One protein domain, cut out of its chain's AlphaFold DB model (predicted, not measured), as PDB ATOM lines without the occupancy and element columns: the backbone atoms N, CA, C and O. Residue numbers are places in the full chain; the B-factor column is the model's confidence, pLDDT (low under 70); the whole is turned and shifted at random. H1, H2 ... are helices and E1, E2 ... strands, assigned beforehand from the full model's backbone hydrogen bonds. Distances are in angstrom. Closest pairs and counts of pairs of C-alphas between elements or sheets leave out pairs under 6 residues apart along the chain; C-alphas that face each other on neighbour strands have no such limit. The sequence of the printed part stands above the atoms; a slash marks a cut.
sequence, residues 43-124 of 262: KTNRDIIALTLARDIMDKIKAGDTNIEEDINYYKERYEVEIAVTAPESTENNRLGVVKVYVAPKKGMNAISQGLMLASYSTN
ATOM      1  N   LYS A  43     152.034 176.124  58.353       84.56
ATOM      2  CA  LYS A  43     152.463 176.730  57.092       84.56
ATOM      3  C   LYS A  43     153.590 175.925  56.441       84.56
ATOM      4  O   LYS A  43     153.510 175.607  55.262       84.56
ATOM      5  N   THR A  44     154.596 175.546  57.229       85.94
ATOM      6  CA  THR A  44     155.732 174.739  56.763       85.94
ATOM      7  C   THR A  44     155.272 173.385  56.235       85.94
ATOM      8  O   THR A  44     155.760 172.943  55.202       85.94
ATOM      9  N   ASN A  45     154.308 172.738  56.892       84.56
ATOM     10  CA  ASN A  45     153.767 171.464  56.432       84.56
ATOM     11  C   ASN A  45     153.077 171.604  55.067       84.56
ATOM     12  O   ASN A  45     153.340 170.826  54.152       84.56
ATOM     13  N   ARG A  46     152.255 172.645  54.889       85.69
ATOM     14  CA  ARG A  46     151.615 172.937  53.596       85.69
ATOM     15  C   ARG A  46     152.643 173.266  52.506       85.69
ATOM     16  O   ARG A  46     152.495 172.801  51.378       85.69
ATOM     17  N   ASP A  47     153.704 173.996  52.844       87.56
ATOM     18  CA  ASP A  47     154.812 174.294  51.928       87.56
ATOM     19  C   ASP A  47     155.600 173.024  51.546       87.56
ATOM     20  O   ASP A  47     155.981 172.861  50.387       87.56
ATOM     21  N   ILE A  48     155.809 172.088  52.480       87.12
ATOM     22  CA  ILE A  48     156.447 170.786  52.215       87.12
ATOM     23  C   ILE A  48     155.594 169.936  51.270       87.12
ATOM     24  O   ILE A  48     156.142 169.341  50.339       87.12
ATOM     25  N   ILE A  49     154.274 169.898  51.472       88.50
ATOM     26  CA  ILE A  49     153.346 169.206  50.567       88.50
ATOM     27  C   ILE A  49     153.442 169.827  49.172       88.50
ATOM     28  O   ILE A  49     153.732 169.125  48.208       88.50
ATOM     29  N   ALA A  50     153.298 171.150  49.062       89.69
ATOM     30  CA  ALA A  50     153.390 171.858  47.788       89.69
ATOM     31  C   ALA A  50     154.733 171.617  47.077       89.69
ATOM     32  O   ALA A  50     154.763 171.363  45.872       89.69
ATOM     33  N   LEU A  51     155.845 171.631  47.818       89.25
ATOM     34  CA  LEU A  51     157.175 171.334  47.290       89.25
ATOM     35  C   LEU A  51     157.294 169.887  46.801       89.25
ATOM     36  O   LEU A  51     157.892 169.646  45.753       89.25
ATOM     37  N   THR A  52     156.752 168.927  47.548       91.06
ATOM     38  CA  THR A  52     156.773 167.505  47.182       91.06
ATOM     39  C   THR A  52     155.960 167.254  45.916       91.06
ATOM     40  O   THR A  52     156.467 166.625  44.992       91.06
ATOM     41  N   LEU A  53     154.764 167.840  45.812       90.50
ATOM     42  CA  LEU A  53     153.929 167.764  44.607       90.50
ATOM     43  C   LEU A  53     154.614 168.411  43.400       90.50
ATOM     44  O   LEU A  53     154.646 167.843  42.312       90.50
ATOM     45  N   ALA A  54     155.225 169.580  43.593       90.25
ATOM     46  CA  ALA A  54     155.970 170.256  42.539       90.25
ATOM     47  C   ALA A  54     157.168 169.424  42.043       90.25
ATOM     48  O   ALA A  54     157.475 169.450  40.849       90.25
ATOM     49  N   ARG A  55     157.843 168.678  42.932       89.31
ATOM     50  CA  ARG A  55     158.914 167.738  42.558       89.31
ATOM     51  C   ARG A  55     158.378 166.552  41.776       89.31
ATOM     52  O   ARG A  55     158.931 166.266  40.721       89.31
ATOM     53  N   ASP A  56     157.313 165.919  42.255       90.75
ATOM     54  CA  ASP A  56     156.713 164.761  41.589       90.75
ATOM     55  C   ASP A  56     156.283 165.099  40.153       90.75
ATOM     56  O   ASP A  56     156.721 164.458  39.200       90.75
ATOM     57  N   ILE A  57     155.557 166.208  39.975       89.50
ATOM     58  CA  ILE A  57     155.158 166.709  38.651       89.50
ATOM     59  C   ILE A  57     156.382 166.986  37.780       89.50
ATOM     60  O   ILE A  57     156.401 166.660  36.593       89.50
ATOM     61  N   MET A  58     157.424 167.590  38.353       86.38
ATOM     62  CA  MET A  58     158.641 167.880  37.606       86.38
ATOM     63  C   MET A  58     159.359 166.604  37.156       86.38
ATOM     64  O   MET A  58     159.889 166.555  36.045       86.38
ATOM     65  N   ASP A  59     159.389 165.574  37.990       86.31
ATOM     66  CA  ASP A  59     160.037 164.311  37.662       86.31
ATOM     67  C   ASP A  59     159.227 163.516  36.630       86.31
ATOM     68  O   ASP A  59     159.821 162.985  35.690       86.31
ATOM     69  N   LYS A  60     157.891 163.568  36.683       86.25
ATOM     70  CA  LYS A  60     157.002 163.040  35.630       86.25
ATOM     71  C   LYS A  60     157.198 163.742  34.288       86.25
ATOM     72  O   LYS A  60     157.359 163.087  33.259       86.25
ATOM     73  N   ILE A  61     157.304 165.074  34.297       84.25
ATOM     74  CA  ILE A  61     157.628 165.858  33.095       84.25
ATOM     75  C   ILE A  61     158.983 165.439  32.508       84.25
ATOM     76  O   ILE A  61     159.110 165.271  31.296       84.25
ATOM     77  N   LYS A  62     160.011 165.257  33.345       83.00
ATOM     78  CA  LYS A  62     161.336 164.805  32.884       83.00
ATOM     79  C   LYS A  62     161.315 163.376  32.348       83.00
ATOM     80  O   LYS A  62     162.085 163.076  31.440       83.00
ATOM     81  N   ALA A  63     160.473 162.515  32.913       83.06
ATOM     82  CA  ALA A  63     160.291 161.141  32.462       83.06
ATOM     83  C   ALA A  63     159.523 161.046  31.129       83.06
ATOM     84  O   ALA A  63     159.528 159.983  30.512       83.06
ATOM     85  N   GLY A  64     158.914 162.146  30.667       78.88
ATOM     86  CA  GLY A  64     158.109 162.174  29.447       78.88
ATOM     87  C   GLY A  64     156.733 161.535  29.627       78.88
ATOM     88  O   GLY A  64     156.207 160.965  28.674       78.88
ATOM     89  N   ASP A  65     156.176 161.593  30.839       80.00
ATOM     90  CA  ASP A  65     154.821 161.115  31.113       80.00
ATOM     91  C   ASP A  65     153.785 161.946  30.334       80.00
ATOM     92  O   ASP A  65     153.901 163.167  30.226       80.00
ATOM     93  N   THR A  66     152.771 161.289  29.777       78.00
ATOM     94  CA  THR A  66     151.700 161.926  28.999       78.00
ATOM     95  C   THR A  66     150.464 162.252  29.836       78.00
ATOM     96  O   THR A  66     149.639 163.043  29.389       78.00
ATOM     97  N   ASN A  67     150.326 161.693  31.044       84.62
ATOM     98  CA  ASN A  67     149.115 161.822  31.873       84.62
ATOM     99  C   ASN A  67     149.210 162.929  32.941       84.62
ATOM    100  O   ASN A  67     148.452 162.949  33.909       84.62
ATOM    101  N   ILE A  68     150.122 163.887  32.758       84.31
ATOM    102  CA  ILE A  68     150.429 164.937  33.744       84.31
ATOM    103  C   ILE A  68     149.196 165.782  34.108       84.31
ATOM    104  O   ILE A  68     149.071 166.244  35.239       84.31
ATOM    105  N   GLU A  69     148.278 166.001  33.167       86.06
ATOM    106  CA  GLU A  69     147.073 166.803  33.405       86.06
ATOM    107  C   GLU A  69     146.106 166.130  34.395       86.06
ATOM    108  O   GLU A  69     145.547 166.796  35.271       86.06
ATOM    109  N   GLU A  70     145.958 164.806  34.314       87.62
ATOM    110  CA  GLU A  70     145.127 164.025  35.236       87.62
ATOM    111  C   GLU A  70     145.714 164.053  36.652       87.62
ATOM    112  O   GLU A  70     145.001 164.342  37.617       87.62
ATOM    113  N   ASP A  71     147.032 163.875  36.769       88.00
ATOM    114  CA  ASP A  71     147.751 163.953  38.042       88.00
ATOM    115  C   ASP A  71     147.635 165.331  38.698       88.00
ATOM    116  O   ASP A  71     147.395 165.442  39.902       88.00
ATOM    117  N   ILE A  72     147.768 166.405  37.912       89.81
ATOM    118  CA  ILE A  72     147.608 167.776  38.408       89.81
ATOM    119  C   ILE A  72     146.206 167.972  38.986       89.81
ATOM    120  O   ILE A  72     146.071 168.530  40.077       89.81
ATOM    121  N   ASN A  73     145.167 167.522  38.283       90.12
ATOM    122  CA  ASN A  73     143.791 167.660  38.753       90.12
ATOM    123  C   ASN A  73     143.537 166.830  40.017       90.12
ATOM    124  O   ASN A  73     142.969 167.352  40.980       90.12
ATOM    125  N   TYR A  74     144.046 165.596  40.062       90.19
ATOM    126  CA  TYR A  74     144.010 164.758  41.258       90.19
ATOM    127  C   TYR A  74     144.678 165.450  42.454       90.19
ATOM    128  O   TYR A  74     144.101 165.512  43.542       90.19
ATOM    129  N   TYR A  75     145.860 166.044  42.264       90.19
ATOM    130  CA  TYR A  75     146.566 166.737  43.339       90.19
ATOM    131  C   TYR A  75     145.855 168.006  43.810       90.19
ATOM    132  O   TYR A  75     145.765 168.231  45.020       90.19
ATOM    133  N   LYS A  76     145.306 168.808  42.889       90.56
ATOM    134  CA  LYS A  76     144.518 170.005  43.230       90.56
ATOM    135  C   LYS A  76     143.327 169.665  44.121       90.56
ATOM    136  O   LYS A  76     143.069 170.378  45.088       90.56
ATOM    137  N   GLU A  77     142.612 168.586  43.810       87.62
ATOM    138  CA  GLU A  77     141.438 168.164  44.577       87.62
ATOM    139  C   GLU A  77     141.821 167.492  45.899       87.62
ATOM    140  O   GLU A  77     141.296 167.863  46.947       87.62
ATOM    141  N   ARG A  78     142.775 166.552  45.883       87.50
ATOM    142  CA  ARG A  78     143.148 165.757  47.065       87.50
ATOM    143  C   ARG A  78     143.870 166.565  48.141       87.50
ATOM    144  O   ARG A  78     143.661 166.296  49.324       87.50
ATOM    145  N   TYR A  79     144.737 167.494  47.736       86.88
ATOM    146  CA  TYR A  79     145.582 168.281  48.644       86.88
ATOM    147  C   TYR A  79     145.129 169.739  48.772       86.88
ATOM    148  O   TYR A  79     145.734 170.491  49.536       86.88
ATOM    149  N   GLU A  80     144.077 170.149  48.056       88.75
ATOM    150  CA  GLU A  80     143.547 171.519  48.063       88.75
ATOM    151  C   GLU A  80     144.620 172.569  47.729       88.75
ATOM    152  O   GLU A  80     144.781 173.578  48.420       88.75
ATOM    153  N   VAL A  81     145.386 172.303  46.673       88.38
ATOM    154  CA  VAL A  81     146.468 173.162  46.173       88.38
ATOM    155  C   VAL A  81     146.110 173.750  44.811       88.38
ATOM    156  O   VAL A  81     145.231 173.246  44.119       88.38
ATOM    157  N   GLU A  82     146.820 174.797  44.400       90.44
ATOM    158  CA  GLU A  82     146.763 175.303  43.022       90.44
ATOM    159  C   GLU A  82     148.088 175.036  42.329       90.44
ATOM    160  O   GLU A  82     149.149 175.247  42.908       90.44
ATOM    161  N   ILE A  83     148.037 174.590  41.079       89.94
ATOM    162  CA  ILE A  83     149.211 174.144  40.330       89.94
ATOM    163  C   ILE A  83     149.198 174.814  38.962       89.94
ATOM    164  O   ILE A  83     148.175 174.795  38.275       89.94
ATOM    165  N   ALA A  84     150.337 175.379  38.571       88.00
ATOM    166  CA  ALA A  84     150.568 175.925  37.240       88.00
ATOM    167  C   ALA A  84     151.905 175.418  36.695       88.00
ATOM    168  O   ALA A  84     152.915 175.426  37.398       88.00
ATOM    169  N   VAL A  85     151.927 175.018  35.427       86.44
ATOM    170  CA  VAL A  85     153.149 174.600  34.736       86.44
ATOM    171  C   VAL A  85     153.401 175.565  33.590       86.44
ATOM    172  O   VAL A  85     152.513 175.857  32.798       86.44
ATOM    173  N   THR A  86     154.618 176.088  33.501       84.50
ATOM    174  CA  THR A  86     155.061 176.909  32.375       84.50
ATOM    175  C   THR A  86     156.181 176.174  31.660       84.50
ATOM    176  O   THR A  86     157.270 175.999  32.212       84.50
ATOM    177  N   ALA A  87     155.909 175.753  30.430       72.62
ATOM    178  CA  ALA A  87     156.905 175.241  29.502       72.62
ATOM    179  C   ALA A  87     157.259 176.337  28.479       72.62
ATOM    180  O   ALA A  87     156.430 177.209  28.207       72.62
ATOM    181  N   PRO A  88     158.484 176.350  27.933       67.81
ATOM    182  CA  PRO A  88     158.817 177.259  26.850       67.81
ATOM    183  C   PRO A  88     158.098 176.816  25.572       67.81
ATOM    184  O   PRO A  88     158.112 175.634  25.237       67.81
ATOM    185  N   GLU A  89     157.531 177.769  24.836       58.44
ATOM    186  CA  GLU A  89     157.070 177.556  23.462       58.44
ATOM    187  C   GLU A  89     158.291 177.203  22.594       58.44
ATOM    188  O   GLU A  89     159.089 178.066  22.220       58.44
ATOM    189  N   SER A  90     158.528 175.916  22.343       53.31
ATOM    190  CA  SER A  90     159.657 175.477  21.522       53.31
ATOM    191  C   SER A  90     159.452 175.915  20.071       53.31
ATOM    192  O   SER A  90     158.601 175.365  19.378       53.31
ATOM    193  N   THR A  91     160.268 176.853  19.582       49.16
ATOM    194  CA  THR A  91     160.327 177.218  18.151       49.16
ATOM    195  C   THR A  91     161.611 176.786  17.437       49.16
ATOM    196  O   THR A  91     161.658 176.879  16.215       49.16
ATOM    197  N   GLU A  92     162.628 176.244  18.122       50.53
ATOM    198  CA  GLU A  92     163.842 175.747  17.452       50.53
ATOM    199  C   GLU A  92     164.410 174.474  18.093       50.53
ATOM    200  O   GLU A  92     164.637 174.399  19.303       50.53
ATOM    201  N   ASN A  93     164.675 173.476  17.247       53.94
ATOM    202  CA  ASN A  93     165.246 172.186  17.624       53.94
ATOM    203  C   ASN A  93     166.552 172.360  18.426       53.94
ATOM    204  O   ASN A  93     167.424 173.141  18.048       53.94
ATOM    205  N   ASN A  94     166.735 171.540  19.468       56.47
ATOM    206  CA  ASN A  94     168.010 171.342  20.177       56.47
ATOM    207  C   ASN A  94     168.474 172.452  21.155       56.47
ATOM    208  O   ASN A  94     169.649 172.479  21.530       56.47
ATOM    209  N   ARG A  95     167.587 173.345  21.625       57.97
ATOM    210  CA  ARG A  95     167.899 174.287  22.725       57.97
ATOM    211  C   ARG A  95     167.341 173.803  24.070       57.97
ATOM    212  O   ARG A  95     166.269 173.212  24.132       57.97
ATOM    213  N   LEU A  96     168.081 174.071  25.152       61.56
ATOM    214  CA  LEU A  96     167.637 173.835  26.533       61.56
ATOM    215  C   LEU A  96     166.345 174.627  26.807       61.56
ATOM    216  O   LEU A  96     166.353 175.857  26.725       61.56
ATOM    217  N   GLY A  97     165.271 173.932  27.177       68.81
ATOM    218  CA  GLY A  97     164.040 174.534  27.677       68.81
ATOM    219  C   GLY A  97     164.015 174.549  29.205       68.81
ATOM    220  O   GLY A  97     164.430 173.580  29.842       68.81
ATOM    221  N   VAL A  98     163.539 175.645  29.807       77.31
ATOM    222  CA  VAL A  98     163.289 175.717  31.257       77.31
ATOM    223  C   VAL A  98     161.821 175.452  31.513       77.31
ATOM    224  O   VAL A  98     160.987 176.292  31.182       77.31
ATOM    225  N   VAL A  99     161.514 174.327  32.146       84.25
ATOM    226  CA  VAL A  99     160.171 174.060  32.658       84.25
ATOM    227  C   VAL A  99     160.092 174.576  34.085       84.25
ATOM    228  O   VAL A  99     160.991 174.326  34.892       84.25
ATOM    229  N   LYS A 100     159.021 175.307  34.387       88.19
ATOM    230  CA  LYS A 100     158.719 175.810  35.726       88.19
ATOM    231  C   LYS A 100     157.415 175.198  36.212       88.19
ATOM    232  O   LYS A 100     156.409 175.278  35.516       88.19
ATOM    233  N   VAL A 101     157.436 174.628  37.406       89.94
ATOM    234  CA  VAL A 101     156.266 174.104  38.108       89.94
ATOM    235  C   VAL A 101     156.030 174.991  39.320       89.94
ATOM    236  O   VAL A 101     156.924 175.168  40.146       89.94
ATOM    237  N   TYR A 102     154.839 175.565  39.411       91.62
ATOM    238  CA  TYR A 102     154.399 176.394  40.522       91.62
ATOM    239  C   TYR A 102     153.305 175.662  41.285       91.62
ATOM    240  O   TYR A 102     152.332 175.223  40.673       91.62
ATOM    241  N   VAL A 103     153.431 175.572  42.607       92.25
ATOM    242  CA  VAL A 103     152.401 174.983  43.471       92.25
ATOM    243  C   VAL A 103     152.110 175.926  44.631       92.25
ATOM    244  O   VAL A 103     152.992 176.212  45.439       92.25
ATOM    245  N   ALA A 104     150.882 176.436  44.713       92.44
ATOM    246  CA  ALA A 104     150.420 177.198  45.864       92.44
ATOM    247  C   ALA A 104     149.791 176.272  46.913       92.44
ATOM    248  O   ALA A 104     148.969 175.421  46.568       92.44
ATOM    249  N   PRO A 105     150.124 176.467  48.200       88.06
ATOM    250  CA  PRO A 105     149.752 175.561  49.287       88.06
ATOM    251  C   PRO A 105     148.257 175.563  49.637       88.06
ATOM    252  O   PRO A 105     147.851 174.808  50.522       88.06
ATOM    253  N   LYS A 106     147.442 176.414  48.998       86.94
ATOM    254  CA  LYS A 106     146.008 176.546  49.262       86.94
ATOM    255  C   LYS A 106     145.222 176.855  47.988       86.94
ATOM    256  O   LYS A 106     145.650 177.662  47.161       86.94
ATOM    257  N   LYS A 107     144.042 176.247  47.880       84.62
ATOM    258  CA  LYS A 107     143.059 176.465  46.816       84.62
ATOM    259  C   LYS A 107     142.662 177.939  46.697       84.62
ATOM    260  O   LYS A 107     142.504 178.632  47.703       84.62
ATOM    261  N   GLY A 108     142.499 178.427  45.469       81.81
ATOM    262  CA  GLY A 108     142.160 179.828  45.189       81.81
ATOM    263  C   GLY A 108     143.323 180.823  45.301       81.81
ATOM    264  O   GLY A 108     143.142 181.996  44.973       81.81
ATOM    265  N   MET A 109     144.519 180.389  45.718       85.31
ATOM    266  CA  MET A 109     145.734 181.194  45.579       85.31
ATOM    267  C   MET A 109     146.209 181.208  44.125       85.31
ATOM    268  O   MET A 109     146.051 180.247  43.377       85.31
ATOM    269  N   ASN A 110     146.861 182.286  43.706       87.38
ATOM    270  CA  ASN A 110     147.458 182.316  42.376       87.38
ATOM    271  C   ASN A 110     148.798 181.558  42.397       87.38
ATOM    272  O   ASN A 110     149.783 182.068  42.929       87.38
ATOM    273  N   ALA A 111     148.846 180.365  41.794       87.44
ATOM    274  CA  ALA A 111     150.041 179.515  41.775       87.44
ATOM    275  C   ALA A 111     151.301 180.244  41.275       87.44
ATOM    276  O   ALA A 111     152.359 180.122  41.878       87.44
ATOM    277  N   ILE A 112     151.189 181.066  40.228       85.00
ATOM    278  CA  ILE A 112     152.341 181.745  39.612       85.00
ATOM    279  C   ILE A 112     152.937 182.826  40.527       85.00
ATOM    280  O   ILE A 112     154.153 182.974  40.600       85.00
ATOM    281  N   SER A 113     152.096 183.606  41.209       83.81
ATOM    282  CA  SER A 113     152.543 184.755  42.016       83.81
ATOM    283  C   SER A 113     152.706 184.450  43.502       83.81
ATOM    284  O   SER A 113     153.424 185.171  44.192       83.81
ATOM    285  N   GLN A 114     152.042 183.408  44.003       82.81
ATOM    286  CA  GLN A 114     151.991 183.075  45.427       82.81
ATOM    287  C   GLN A 114     152.430 181.634  45.727       82.81
ATOM    288  O   GLN A 114     152.491 181.260  46.897       82.81
ATOM    289  N   GLY A 115     152.709 180.823  44.703       82.31
ATOM    290  CA  GLY A 115     153.150 179.443  44.862       82.31
ATOM    291  C   GLY A 115     154.665 179.281  44.943       82.31
ATOM    292  O   GLY A 115     155.446 180.149  44.549       82.31
ATOM    293  N   LEU A 116     155.079 178.122  45.446       87.19
ATOM    294  CA  LEU A 116     156.462 177.667  45.418       87.19
ATOM    295  C   LEU A 116     156.823 177.267  43.988       87.19
ATOM    296  O   LEU A 116     156.115 176.477  43.369       87.19
ATOM    297  N   MET A 117     157.927 177.805  43.469       86.62
ATOM    298  CA  MET A 117     158.415 177.508  42.124       86.62
ATOM    299  C   MET A 117     159.573 176.509  42.176       86.62
ATOM    300  O   MET A 117     160.604 176.769  42.798       86.62
ATOM    301  N   LEU A 118     159.443 175.421  41.425       85.19
ATOM    302  CA  LEU A 118     160.547 174.565  41.009       85.19
ATOM    303  C   LEU A 118     160.821 174.773  39.525       85.19
ATOM    304  O   LEU A 118     159.902 174.889  38.721       85.19
ATOM    305  N   ALA A 119     162.098 174.831  39.156       80.38
ATOM    306  CA  ALA A 119     162.516 174.972  37.770       80.38
ATOM    307  C   ALA A 119     163.553 173.905  37.427       80.38
ATOM    308  O   ALA A 119     164.482 173.669  38.201       80.38
ATOM    309  N   SER A 120     163.411 173.290  36.256       72.38
ATOM    310  CA  SER A 120     164.403 172.366  35.709       72.38
ATOM    311  C   SER A 120     164.709 172.698  34.259       72.38
ATOM    312  O   SER A 120     163.840 173.110  33.492       72.38
ATOM    313  N   TYR A 121     165.959 172.460  33.879       68.19
ATOM    314  CA  TYR A 121     166.405 172.492  32.495       68.19
ATOM    315  C   TYR A 121     166.223 171.106  31.876       68.19
ATOM    316  O   TYR A 121     166.585 170.110  32.502       68.19
ATOM    317  N   SER A 122     165.679 171.033  30.666       60.72
ATOM    318  CA  SER A 122     165.618 169.789  29.899       60.72
ATOM    319  C   SER A 122     165.817 170.059  28.404       60.72
ATOM    320  O   SER A 122     165.439 171.111  27.881       60.72
ATOM    321  N   THR A 123     166.478 169.124  27.726       50.53
ATOM    322  CA  THR A 123     166.636 169.097  26.266       50.53
ATOM    323  C   THR A 123     165.568 168.171  25.697       50.53
ATOM    324  O   THR A 123     165.487 167.031  26.141       50.53
ATOM    325  N   ASN A 124     164.796 168.627  24.705       52.22
ATOM    326  CA  ASN A 124     163.683 167.880  24.088       52.22
ATOM    327  C   ASN A 124     162.444 167.718  24.991       52.22
ATOM    328  O   ASN A 124     161.911 166.623  25.153       52.22
TER     329      ASN A 124
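AT A GLANCE: This is residues 43 to 124 of the 262 residues of the protein "Prepilin-type N-terminal cleavage/methylation domain-containing protein" of Thermoanaerobacterales bacterium (UniProt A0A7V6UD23). A narrow antiparallel sheet of three strands has a hairpin of two helices, H1 and H2, over one face, with H1 over E2 and E3 and H2 beside the strands toward E1; the single turn H3 packs on the opposite face. The link of residues 87 to 95 lies at one end of the long axis, with Lys 43 of H1 toward the other. The printed part has 82 residues, with three named helices and three named strands in the order H1 H2 E1 E2 H3 E3; the sheet's order is E1 E2 E3. The class is mixed, helices and strands, in two layers, H1 and H2 on one face of the sheet. It is compact, with a radius of gyration of the C-alphas of 12.9 A, yet elongated, spanning 41 by 24 by 18 A.

IN THESE COORDINATES: In the sheet, E1 is residues 82 to 86, E2 is residues 96 to 104, 26.1 A long, and E3 is residues 116 to 123, 23.3 A long, ending with C-alpha 123 at (166.636, 169.097, 26.266). H1, residues 43 to 63, is 30.2 A long and begins with C-alpha 43 at (152.463, 176.730, 57.092). H2, residues 68 to 79, is 16.0 A long, and H3, residues 111 to 114, is 5.5 A long.

HOW THE PARTS SIT: E2 is the inner strand. E1 and E2 form a hairpin, antiparallel at 169 degrees, with N 84 and O 102 within hydrogen-bond range at 2.9 A. E2 and E3 are antiparallel at 159 degrees, with N 101 and O 118 at 2.8 A. H1 is on the sheet, over E2 and E3, at a height of 7.7 A; it runs along the strands, but only just, at 27 degrees to E2 on the local plane. The closest C-alphas of H1 and E2 are those of Ala 50 and Val 103, 5.4 A apart. H2, on the same face, lies over none of the strands, but only just, with 2 of its C-alphas falling on E1. H1 and H2 form a helical hairpin: they touch, H1 with residues 53 to 61 alone, the closest C-alphas being those of Ile 57 and Ile 68, 7.0 A apart, at a shallow tilt of 14 degrees, opposite ways. H3 is over E2 on the opposite face, at a height of 6.4 A; the closest C-alphas of H3 and E2 are those of Ala 111 and Ala 104, 4.7 A apart. H3 is apart from H1 and H2. In H1 and H2 every O i to N i+4 pair is within hydrogen-bond range; H3 is too short for such a pair.

THE WHOLE: The C-alphas farthest apart, those of Lys 43 and Asn 93, are 41.7 A apart. The printed part has no cut and no long link. The mean pLDDT of the printed part is 81.4, and residues 88 to 97 and 121 to 124 are under 70.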